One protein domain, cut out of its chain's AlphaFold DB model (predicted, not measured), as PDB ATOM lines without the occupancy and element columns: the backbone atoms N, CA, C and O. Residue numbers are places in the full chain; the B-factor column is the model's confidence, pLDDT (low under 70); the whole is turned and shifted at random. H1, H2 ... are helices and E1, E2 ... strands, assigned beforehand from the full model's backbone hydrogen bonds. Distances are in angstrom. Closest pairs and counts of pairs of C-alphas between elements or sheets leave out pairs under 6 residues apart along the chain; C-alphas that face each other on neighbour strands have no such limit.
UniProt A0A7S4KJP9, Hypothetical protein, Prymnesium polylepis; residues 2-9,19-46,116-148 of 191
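Overview. This is residues 2 to 9, 19 to 46 and 116 to 148 of the 191 residues of the protein "Hypothetical protein" of Prymnesium polylepis (UniProt A0A7S4KJP9). This is a loose, open set of pieces with no packed core: a tiny hairpin of two short strands, E1 and E2, lies nearest the mean of the C-alphas, and the long helix H4 runs out from it as a free arm. The long helix H2 and the short H3 that follows it make a second piece, apart from E2, and the small helix H1 stands free of the rest. The printed part has 69 residues with four named helices and two named strands, in the order H1 H2 H3 E1 E2 H4; the sheet is E1 - E2, antiparallel, and the class is mostly helix. The whole is loose, with a radius of gyration of the C-alphas of 15.8 A, and spans 46 by 36 by 20 A.

Along the chain. Begin at the sheet: E1 is residues 119 to 121, 7.1 A from first to last C-alpha, and E2 is residues 127 to 129, 7.0 A. Go on to C-alpha 133 at (64.914, 89.870, 61.265), where H4 begins; it runs through residues 133 to 148, 22.2 A, and ends at C-alpha 148 at (61.212, 69.350, 68.970). Find C-alpha 20 at (45.289, 79.580, 35.435); from there H2 runs through residues 20 to 36, 24.4 A. H3 is residues 39 to 43, 6.5 A. H1 is residues 2 to 9, 10.7 A.

Arrangement. E1 and E2 are a hairpin, antiparallel neighbours with an angle of 138 degrees between their directions. The C-alphas of Thr 119 and Pro 129 face each other at 4.1 A. Look across the pair for N 120 and O 128, 2.8 A apart, and N 128 and O 120, also 2.8 A, both within hydrogen-bond range. H4 is apart from E1, and H2 is apart from E1, E2 and H4. H2 and H3 meet only through their link. H3 is apart from E2 and H4. H1 is apart from H2, H3, E1, E2 and H4. In H1, H2, H3 and H4 every O i to N i+4 pair is within hydrogen-bond range.

Size, cuts and confidence. The two C-alphas farthest apart are those of Ile 4 and Ala 46, 47.2 A. Residues 10 to 18 are not printed, and C-alphas 9 and 19 are 23.4 A apart across that cut; residues 47 to 115 are not printed either, with 9.9 A between C-alphas 46 and 116. The links H2 to H3, E1 to E2 and E2 to H4 are tight. The mean pLDDT of the printed part is 74.6; look for values under 70 at residue 3, residues 6 to 7 and residues 37 to 46 of this model.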
ATOM      1  N   HIS A   2      71.997  63.778  55.636       70.19
ATOM      2  CA  HIS A   2      70.694  64.428  55.867       70.19
ATOM      3  C   HIS A   2      70.276  65.423  54.762       70.19
ATOM      4  O   HIS A   2      69.106  65.466  54.391       70.19
ATOM      5  N   GLU A   3      71.225  66.168  54.182       64.56
ATOM      6  CA  GLU A   3      70.953  67.086  53.061       64.56
ATOM      7  C   GLU A   3      70.547  66.369  51.769       64.56
ATOM      8  O   GLU A   3      69.673  66.847  51.052       64.56
ATOM      9  N   ILE A   4      71.120  65.194  51.489       74.69
ATOM     10  CA  ILE A   4      70.810  64.426  50.273       74.69
ATOM     11  C   ILE A   4      69.358  63.934  50.328       74.69
ATOM     12  O   ILE A   4      68.625  64.080  49.353       74.69
ATOM     13  N   ARG A   5      68.904  63.460  51.498       74.88
ATOM     14  CA  ARG A   5      67.503  63.054  51.709       74.88
ATOM     15  C   ARG A   5      66.526  64.228  51.615       74.88
ATOM     16  O   ARG A   5      65.412  64.045  51.134       74.88
ATOM     17  N   LEU A   6      66.931  65.426  52.045       64.81
ATOM     18  CA  LEU A   6      66.104  66.632  51.931       64.81
ATOM     19  C   LEU A   6      65.982  67.113  50.485       64.81
ATOM     20  O   LEU A   6      64.883  67.438  50.043       64.81
ATOM     21  N   LEU A   7      67.081  67.114  49.730       62.59
ATOM     22  CA  LEU A   7      67.053  67.452  48.307       62.59
ATOM     23  C   LEU A   7      66.217  66.446  47.511       62.59
ATOM     24  O   LEU A   7      65.480  66.841  46.610       62.59
ATOM     25  N   GLU A   8      66.259  65.167  47.879       77.00
ATOM     26  CA  GLU A   8      65.427  64.126  47.276       77.00
ATOM     27  C   GLU A   8      63.939  64.301  47.626       77.00
ATOM     28  O   GLU A   8      63.089  64.212  46.743       77.00
ATOM     29  N   GLN A   9      63.611  64.679  48.868       71.38
ATOM     30  CA  GLN A   9      62.241  65.025  49.270       71.38
ATOM     31  C   GLN A   9      61.690  66.259  48.546       71.38
ATOM     32  O   GLN A   9      60.536  66.255  48.124       71.38
ATOM     33  N   GLY A  19      47.937  75.592  36.324       86.19
ATOM     34  CA  GLY A  19      46.685  76.002  35.712       86.19
ATOM     35  C   GLY A  19      46.304  77.432  36.086       86.19
ATOM     36  O   GLY A  19      46.512  77.846  37.230       86.19
ATOM     37  N   PRO A  20      45.699  78.202  35.162       84.31
ATOM     38  CA  PRO A  20      45.289  79.580  35.435       84.31
ATOM     39  C   PRO A  20      44.290  79.666  36.599       84.31
ATOM     40  O   PRO A  20      44.316  80.631  37.363       84.31
ATOM     41  N   ALA A  21      43.461  78.630  36.782       85.00
ATOM     42  CA  ALA A  21      42.538  78.513  37.908       85.00
ATOM     43  C   ALA A  21      43.271  78.362  39.253       85.00
ATOM     44  O   ALA A  21      42.970  79.096  40.194       85.00
ATOM     45  N   PHE A  22      44.284  77.491  39.324       82.56
ATOM     46  CA  PHE A  22      45.095  77.309  40.529       82.56
ATOM     47  C   PHE A  22      45.875  78.579  40.882       82.56
ATOM     48  O   PHE A  22      45.889  78.998  42.035       82.56
ATOM     49  N   VAL A  23      46.468  79.252  39.889       80.44
ATOM     50  CA  VAL A  23      47.181  80.521  40.110       80.44
ATOM     51  C   VAL A  23      46.235  81.599  40.648       80.44
ATOM     52  O   VAL A  23      46.611  82.354  41.548       80.44
ATOM     53  N   ALA A  24      45.004  81.676  40.135       83.50
ATOM     54  CA  ALA A  24      44.001  82.622  40.619       83.50
ATOM     55  C   ALA A  24      43.561  82.319  42.062       83.50
ATOM     56  O   ALA A  24      43.457  83.238  42.881       83.50
ATOM     57  N   GLU A  25      43.347  81.045  42.393       85.50
ATOM     58  CA  GLU A  25      42.988  80.599  43.741       85.50
ATOM     59  C   GLU A  25      44.133  80.820  44.736       85.50
ATOM     60  O   GLU A  25      43.921  81.396  45.803       85.50
ATOM     61  N   TYR A  26      45.366  80.485  44.352       80.12
ATOM     62  CA  TYR A  26      46.568  80.745  45.141       80.12
ATOM     63  C   TYR A  26      46.740  82.242  45.424       80.12
ATOM     64  O   TYR A  26      46.941  82.637  46.571       80.12
ATOM     65  N   ARG A  27      46.587  83.104  44.407       81.44
ATOM     66  CA  ARG A  27      46.639  84.566  44.584       81.44
ATOM     67  C   ARG A  27      45.565  85.069  45.549       81.44
ATOM     68  O   ARG A  27      45.867  85.942  46.364       81.44
ATOM     69  N   ARG A  28      44.344  84.519  45.496       83.94
ATOM     70  CA  ARG A  28      43.277  84.830  46.466       83.94
ATOM     71  C   ARG A  28      43.657  84.397  47.878       83.94
ATOM     72  O   ARG A  28      43.651  85.234  48.774       83.94
ATOM     73  N   ALA A  29      44.060  83.143  48.063       78.94
ATOM     74  CA  ALA A  29      44.430  82.597  49.368       78.94
ATOM     75  C   ALA A  29      45.608  83.359  50.000       78.94
ATOM     76  O   ALA A  29      45.580  83.705  51.182       78.94
ATOM     77  N   VAL A  30      46.625  83.697  49.201       77.75
ATOM     78  CA  VAL A  30      47.764  84.516  49.636       77.75
ATOM     79  C   VAL A  30      47.325  85.942  49.973       77.75
ATOM     80  O   VAL A  30      47.778  86.497  50.975       77.75
ATOM     81  N   GLY A  31      46.435  86.542  49.180       77.75
ATOM     82  CA  GLY A  31      45.852  87.854  49.467       77.75
ATOM     83  C   GLY A  31      45.102  87.884  50.801       77.75
ATOM     84  O   GLY A  31      45.333  88.775  51.621       77.75
ATOM     85  N   GLU A  32      44.273  86.877  51.064       81.19
ATOM     86  CA  GLU A  32      43.534  86.732  52.323       81.19
ATOM     87  C   GLU A  32      44.461  86.481  53.516       81.19
ATOM     88  O   GLU A  32      44.302  87.098  54.573       81.19
ATOM     89  N   ALA A  33      45.480  85.632  53.353       73.00
ATOM     90  CA  ALA A  33      46.490  85.405  54.381       73.00
ATOM     91  C   ALA A  33      47.237  86.705  54.725       73.00
ATOM     92  O   ALA A  33      47.463  87.001  55.899       73.00
ATOM     93  N   ARG A  34      47.558  87.534  53.721       72.12
ATOM     94  CA  ARG A  34      48.185  88.850  53.926       72.12
ATOM     95  C   ARG A  34      47.271  89.804  54.699       72.12
ATOM     96  O   ARG A  34      47.747  90.473  55.617       72.12
ATOM     97  N   GLN A  35      45.976  89.839  54.386       72.31
ATOM     98  CA  GLN A  35      45.009  90.647  55.141       72.31
ATOM     99  C   GLN A  35      44.917  90.197  56.607       72.31
ATOM    100  O   GLN A  35      44.974  91.028  57.514       72.31
ATOM    101  N   ARG A  36      44.878  88.881  56.865       73.00
ATOM    102  CA  ARG A  36      44.808  88.321  58.230       73.00
ATOM    103  C   ARG A  36      46.050  88.602  59.075       73.00
ATOM    104  O   ARG A  36      45.922  88.854  60.267       73.00
ATOM    105  N   VAL A  37      47.238  88.608  58.467       67.81
ATOM    106  CA  VAL A  37      48.511  88.907  59.156       67.81
ATOM    107  C   VAL A  37      48.642  90.405  59.510       67.81
ATOM    108  O   VAL A  37      49.590  90.819  60.173       67.81
ATOM    109  N   GLY A  38      47.658  91.240  59.157       60.25
ATOM    110  CA  GLY A  38      47.593  92.624  59.625       60.25
ATOM    111  C   GLY A  38      48.465  93.587  58.823       60.25
ATOM    112  O   GLY A  38      48.824  94.654  59.329       60.25
ATOM    113  N   TYR A  39      48.765  93.257  57.561       60.62
ATOM    114  CA  TYR A  39      49.453  94.169  56.639       60.62
ATOM    115  C   TYR A  39      48.737  95.517  56.476       60.62
ATOM    116  O   TYR A  39      49.389  96.540  56.259       60.62
ATOM    117  N   ASP A  40      47.423  95.563  56.694       57.16
ATOM    118  CA  ASP A  40      46.652  96.805  56.657       57.16
ATOM    119  C   ASP A  40      47.015  97.791  57.778       57.16
ATOM    120  O   ASP A  40      46.864  98.999  57.595       57.16
ATOM    121  N   ARG A  41      47.564  97.330  58.914       56.56
ATOM    122  CA  ARG A  41      48.057  98.243  59.966       56.56
ATOM    123  C   ARG A  41      49.352  98.940  59.557       56.56
ATOM    124  O   ARG A  41      49.580 100.077  59.958       56.56
ATOM    125  N   LEU A  42      50.175  98.286  58.738       57.50
ATOM    126  CA  LEU A  42      51.401  98.872  58.192       57.50
ATOM    127  C   LEU A  42      51.111  99.863  57.064       57.50
ATOM    128  O   LEU A  42      51.821 100.850  56.922       57.50
ATOM    129  N   ARG A  43      50.032  99.637  56.313       57.81
ATOM    130  CA  ARG A  43      49.599 100.491  55.201       57.81
ATOM    131  C   ARG A  43      49.048 101.858  55.639       57.81
ATOM    132  O   ARG A  43      48.990 102.766  54.820       57.81
ATOM    133  N   ARG A  44      48.644 102.027  56.908       56.50
ATOM    134  CA  ARG A  44      48.003 103.268  57.402       56.50
ATOM    135  C   ARG A  44      48.946 104.326  57.974       56.50
ATOM    136  O   ARG A  44      48.505 105.452  58.169       56.50
ATOM    137  N   ARG A  45      50.223 104.022  58.218       56.59
ATOM    138  CA  ARG A  45      51.215 105.068  58.517       56.59
ATOM    139  C   ARG A  45      51.842 105.531  57.210       56.59
ATOM    140  O   ARG A  45      52.967 105.163  56.894       56.59
ATOM    141  N   ALA A  46      51.101 106.331  56.443       60.16
ATOM    142  CA  ALA A  46      51.769 107.284  55.565       60.16
ATOM    143  C   ALA A  46      52.684 108.105  56.485       60.16
ATOM    144  O   ALA A  46      52.205 108.617  57.496       60.16
ATOM    145  N   ALA A 116      60.274 103.318  54.732       71.06
ATOM    146  CA  ALA A 116      60.219 102.438  53.589       71.06
ATOM    147  C   ALA A 116      60.694 101.071  54.065       71.06
ATOM    148  O   ALA A 116      61.869 100.865  54.369       71.06
ATOM    149  N   LYS A 117      59.756 100.135  54.197       71.00
ATOM    150  CA  LYS A 117      60.114  98.756  54.495       71.00
ATOM    151  C   LYS A 117      60.787  98.179  53.268       71.00
ATOM    152  O   LYS A 117      60.253  98.307  52.171       71.00
ATOM    153  N   ALA A 118      61.919  97.514  53.478       73.94
ATOM    154  CA  ALA A 118      62.533  96.703  52.441       73.94
ATOM    155  C   ALA A 118      61.460  95.781  51.848       73.94
ATOM    156  O   ALA A 118      60.796  95.044  52.579       73.94
ATOM    157  N   THR A 119      61.251  95.869  50.543       82.44
ATOM    158  CA  THR A 119      60.383  94.975  49.782       82.44
ATOM    159  C   THR A 119      61.248  93.983  49.013       82.44
ATOM    160  O   THR A 119      62.420  94.231  48.745       82.44
ATOM    161  N   GLY A 120      60.690  92.820  48.710       83.06
ATOM    162  CA  GLY A 120      61.294  91.795  47.870       83.06
ATOM    163  C   GLY A 120      60.218  91.120  47.031       83.06
ATOM    164  O   GLY A 120      59.028  91.307  47.279       83.06
ATOM    165  N   TYR A 121      60.616  90.348  46.030       82.75
ATOM    166  CA  TYR A 121      59.674  89.580  45.223       82.75
ATOM    167  C   TYR A 121      59.495  88.179  45.806       82.75
ATOM    168  O   TYR A 121      60.463  87.552  46.235       82.75
ATOM    169  N   ASP A 122      58.256  87.690  45.840       80.06
ATOM    170  CA  ASP A 122      58.004  86.274  46.100       80.06
ATOM    171  C   ASP A 122      58.253  85.423  44.840       80.06
ATOM    172  O   ASP A 122      58.463  85.945  43.744       80.06
ATOM    173  N   ARG A 123      58.207  84.091  44.980       75.19
ATOM    174  CA  ARG A 123      58.384  83.154  43.850       75.19
ATOM    175  C   ARG A 123      57.330  83.317  42.746       75.19
ATOM    176  O   ARG A 123      57.544  82.850  41.636       75.19
ATOM    177  N   SER A 124      56.204  83.968  43.037       71.81
ATOM    178  CA  SER A 124      55.155  84.286  42.064       71.81
ATOM    179  C   SER A 124      55.345  85.654  41.392       71.81
ATOM    180  O   SER A 124      54.491  86.074  40.610       71.81
ATOM    181  N   GLY A 125      56.451  86.351  41.684       77.19
ATOM    182  CA  GLY A 125      56.772  87.668  41.139       77.19
ATOM    183  C   GLY A 125      55.992  88.813  41.784       77.19
ATOM    184  O   GLY A 125      56.003  89.930  41.269       77.19
ATOM    185  N   MET A 126      55.306  88.580  42.906       75.94
ATOM    186  CA  MET A 126      54.581  89.642  43.603       75.94
ATOM    187  C   MET A 126      55.527  90.401  44.531       75.94
ATOM    188  O   MET A 126      56.317  89.791  45.247       75.94
ATOM    189  N   LEU A 127      55.414  91.731  44.566       77.19
ATOM    190  CA  LEU A 127      56.138  92.559  45.527       77.19
ATOM    191  C   LEU A 127      55.564  92.329  46.937       77.19
ATOM    192  O   LEU A 127      54.376  92.553  47.184       77.19
ATOM    193  N   VAL A 128      56.404  91.886  47.867       78.94
ATOM    194  CA  VAL A 128      56.060  91.590  49.259       78.94
ATOM    195  C   VAL A 128      57.054  92.295  50.188       78.94
ATOM    196  O   VAL A 128      58.257  92.263  49.950       78.94
ATOM    197  N   PRO A 129      56.605  92.951  51.265       78.12
ATOM    198  CA  PRO A 129      57.513  93.477  52.283       78.12
ATOM    199  C   PRO A 129      58.323  92.352  52.938       78.12
ATOM    200  O   PRO A 129      57.791  91.303  53.309       78.12
ATOM    201  N   LYS A 130      59.623  92.590  53.101       78.00
ATOM    202  CA  LYS A 130      60.559  91.667  53.737       78.00
ATOM    203  C   LYS A 130      60.171  91.496  55.207       78.00
ATOM    204  O   LYS A 130      59.854  92.473  55.897       78.00
ATOM    205  N   LEU A 131      60.189  90.256  55.698       70.38
ATOM    206  CA  LEU A 131      60.035  90.008  57.129       70.38
ATOM    207  C   LEU A 131      61.200  90.674  57.871       70.38
ATOM    208  O   LEU A 131      62.355  90.561  57.468       70.38
ATOM    209  N   SER A 132      60.886  91.368  58.966       72.31
ATOM    210  CA  SER A 132      61.906  91.862  59.898       72.31
ATOM    211  C   SER A 132      62.730  90.686  60.427       72.31
ATOM    212  O   SER A 132      62.156  89.634  60.711       72.31
ATOM    213  N   ASN A 133      64.033  90.878  60.655       73.00
ATOM    214  CA  ASN A 133      64.914  89.870  61.265       73.00
ATOM    215  C   ASN A 133      64.352  89.329  62.593       73.00
ATOM    216  O   ASN A 133      64.508  88.151  62.903       73.00
ATOM    217  N   SER A 134      63.645  90.168  63.358       71.69
ATOM    218  CA  SER A 134      62.952  89.746  64.581       71.69
ATOM    219  C   SER A 134      61.781  88.795  64.314       71.69
ATOM    220  O   SER A 134      61.616  87.813  65.031       71.69
ATOM    221  N   GLY A 135      61.000  89.041  63.257       73.50
ATOM    222  CA  GLY A 135      59.908  88.159  62.841       73.50
ATOM    223  C   GLY A 135      60.412  86.854  62.226       73.50
ATOM    224  O   GLY A 135      59.799  85.808  62.424       73.50
ATOM    225  N   LEU A 136      61.556  86.903  61.534       77.12
ATOM    226  CA  LEU A 136      62.224  85.715  61.008       77.12
ATOM    227  C   LEU A 136      62.683  84.802  62.156       77.12
ATOM    228  O   LEU A 136      62.345  83.625  62.168       77.12
ATOM    229  N   LYS A 137      63.355  85.366  63.174       78.75
ATOM    230  CA  LYS A 137      63.788  84.619  64.367       78.75
ATOM    231  C   LYS A 137      62.625  83.986  65.130       78.75
ATOM    232  O   LYS A 137      62.739  82.834  65.524       78.75
ATOM    233  N   GLN A 138      61.511  84.700  65.310       80.25
ATOM    234  CA  GLN A 138      60.330  84.139  65.982       80.25
ATOM    235  C   GLN A 138      59.721  82.963  65.213       80.25
ATOM    236  O   GLN A 138      59.337  81.972  65.827       80.25
ATOM    237  N   ARG A 139      59.659  83.043  63.877       75.12
ATOM    238  CA  ARG A 139      59.198  81.917  63.053       75.12
ATOM    239  C   ARG A 139      60.128  80.716  63.155       75.12
ATOM    240  O   ARG A 139      59.641  79.619  63.392       75.12
ATOM    241  N   ILE A 140      61.437  80.940  63.051       80.88
ATOM    242  CA  ILE A 140      62.441  79.873  63.165       80.88
ATOM    243  C   ILE A 140      62.355  79.197  64.542       80.88
ATOM    244  O   ILE A 140      62.403  77.976  64.627       80.88
ATOM    245  N   GLN A 141      62.172  79.971  65.619       81.88
ATOM    246  CA  GLN A 141      62.001  79.423  66.969       81.88
ATOM    247  C   GLN A 141      60.720  78.595  67.109       81.88
ATOM    248  O   GLN A 141      60.769  77.503  67.667       81.88
ATOM    249  N   HIS A 142      59.591  79.072  66.579       79.56
ATOM    250  CA  HIS A 142      58.329  78.331  66.632       79.56
ATOM    251  C   HIS A 142      58.391  77.030  65.814       79.56
ATOM    252  O   HIS A 142      57.890  76.002  66.257       79.56
ATOM    253  N   GLU A 143      59.035  77.053  64.645       78.75
ATOM    254  CA  GLU A 143      59.263  75.853  63.830       78.75
ATOM    255  C   GLU A 143      60.195  74.858  64.537       78.75
ATOM    256  O   GLU A 143      59.932  73.658  64.534       78.75
ATOM    257  N   GLN A 144      61.253  75.336  65.200       83.62
ATOM    258  CA  GLN A 144      62.127  74.476  66.003       83.62
ATOM    259  C   GLN A 144      61.396  73.853  67.195       83.62
ATOM    260  O   GLN A 144      61.614  72.677  67.487       83.62
ATOM    261  N   GLU A 145      60.530  74.605  67.876       84.88
ATOM    262  CA  GLU A 145      59.734  74.086  68.992       84.88
ATOM    263  C   GLU A 145      58.727  73.029  68.517       84.88
ATOM    264  O   GLU A 145      58.573  71.995  69.161       84.88
ATOM    265  N   GLU A 146      58.086  73.244  67.366       79.69
ATOM    266  CA  GLU A 146      57.144  72.287  66.781       79.69
ATOM    267  C   GLU A 146      57.832  70.986  66.344       79.69
ATOM    268  O   GLU A 146      57.310  69.907  66.610       79.69
ATOM    269  N   VAL A 147      59.032  71.068  65.759       81.31
ATOM    270  CA  VAL A 147      59.845  69.889  65.405       81.31
ATOM    271  C   VAL A 147      60.385  69.171  66.647       81.31
ATOM    272  O   VAL A 147      60.519  67.949  66.643       81.31
ATOM    273  N   SER A 148      60.695  69.914  67.714       79.00
ATOM    274  CA  SER A 148      61.212  69.350  68.970       79.00
ATOM    275  C   SER A 148      60.121  68.746  69.847       79.00
ATOM    276  O   SER A 148      60.435  67.991  70.769       79.00
TER     277      SER A 148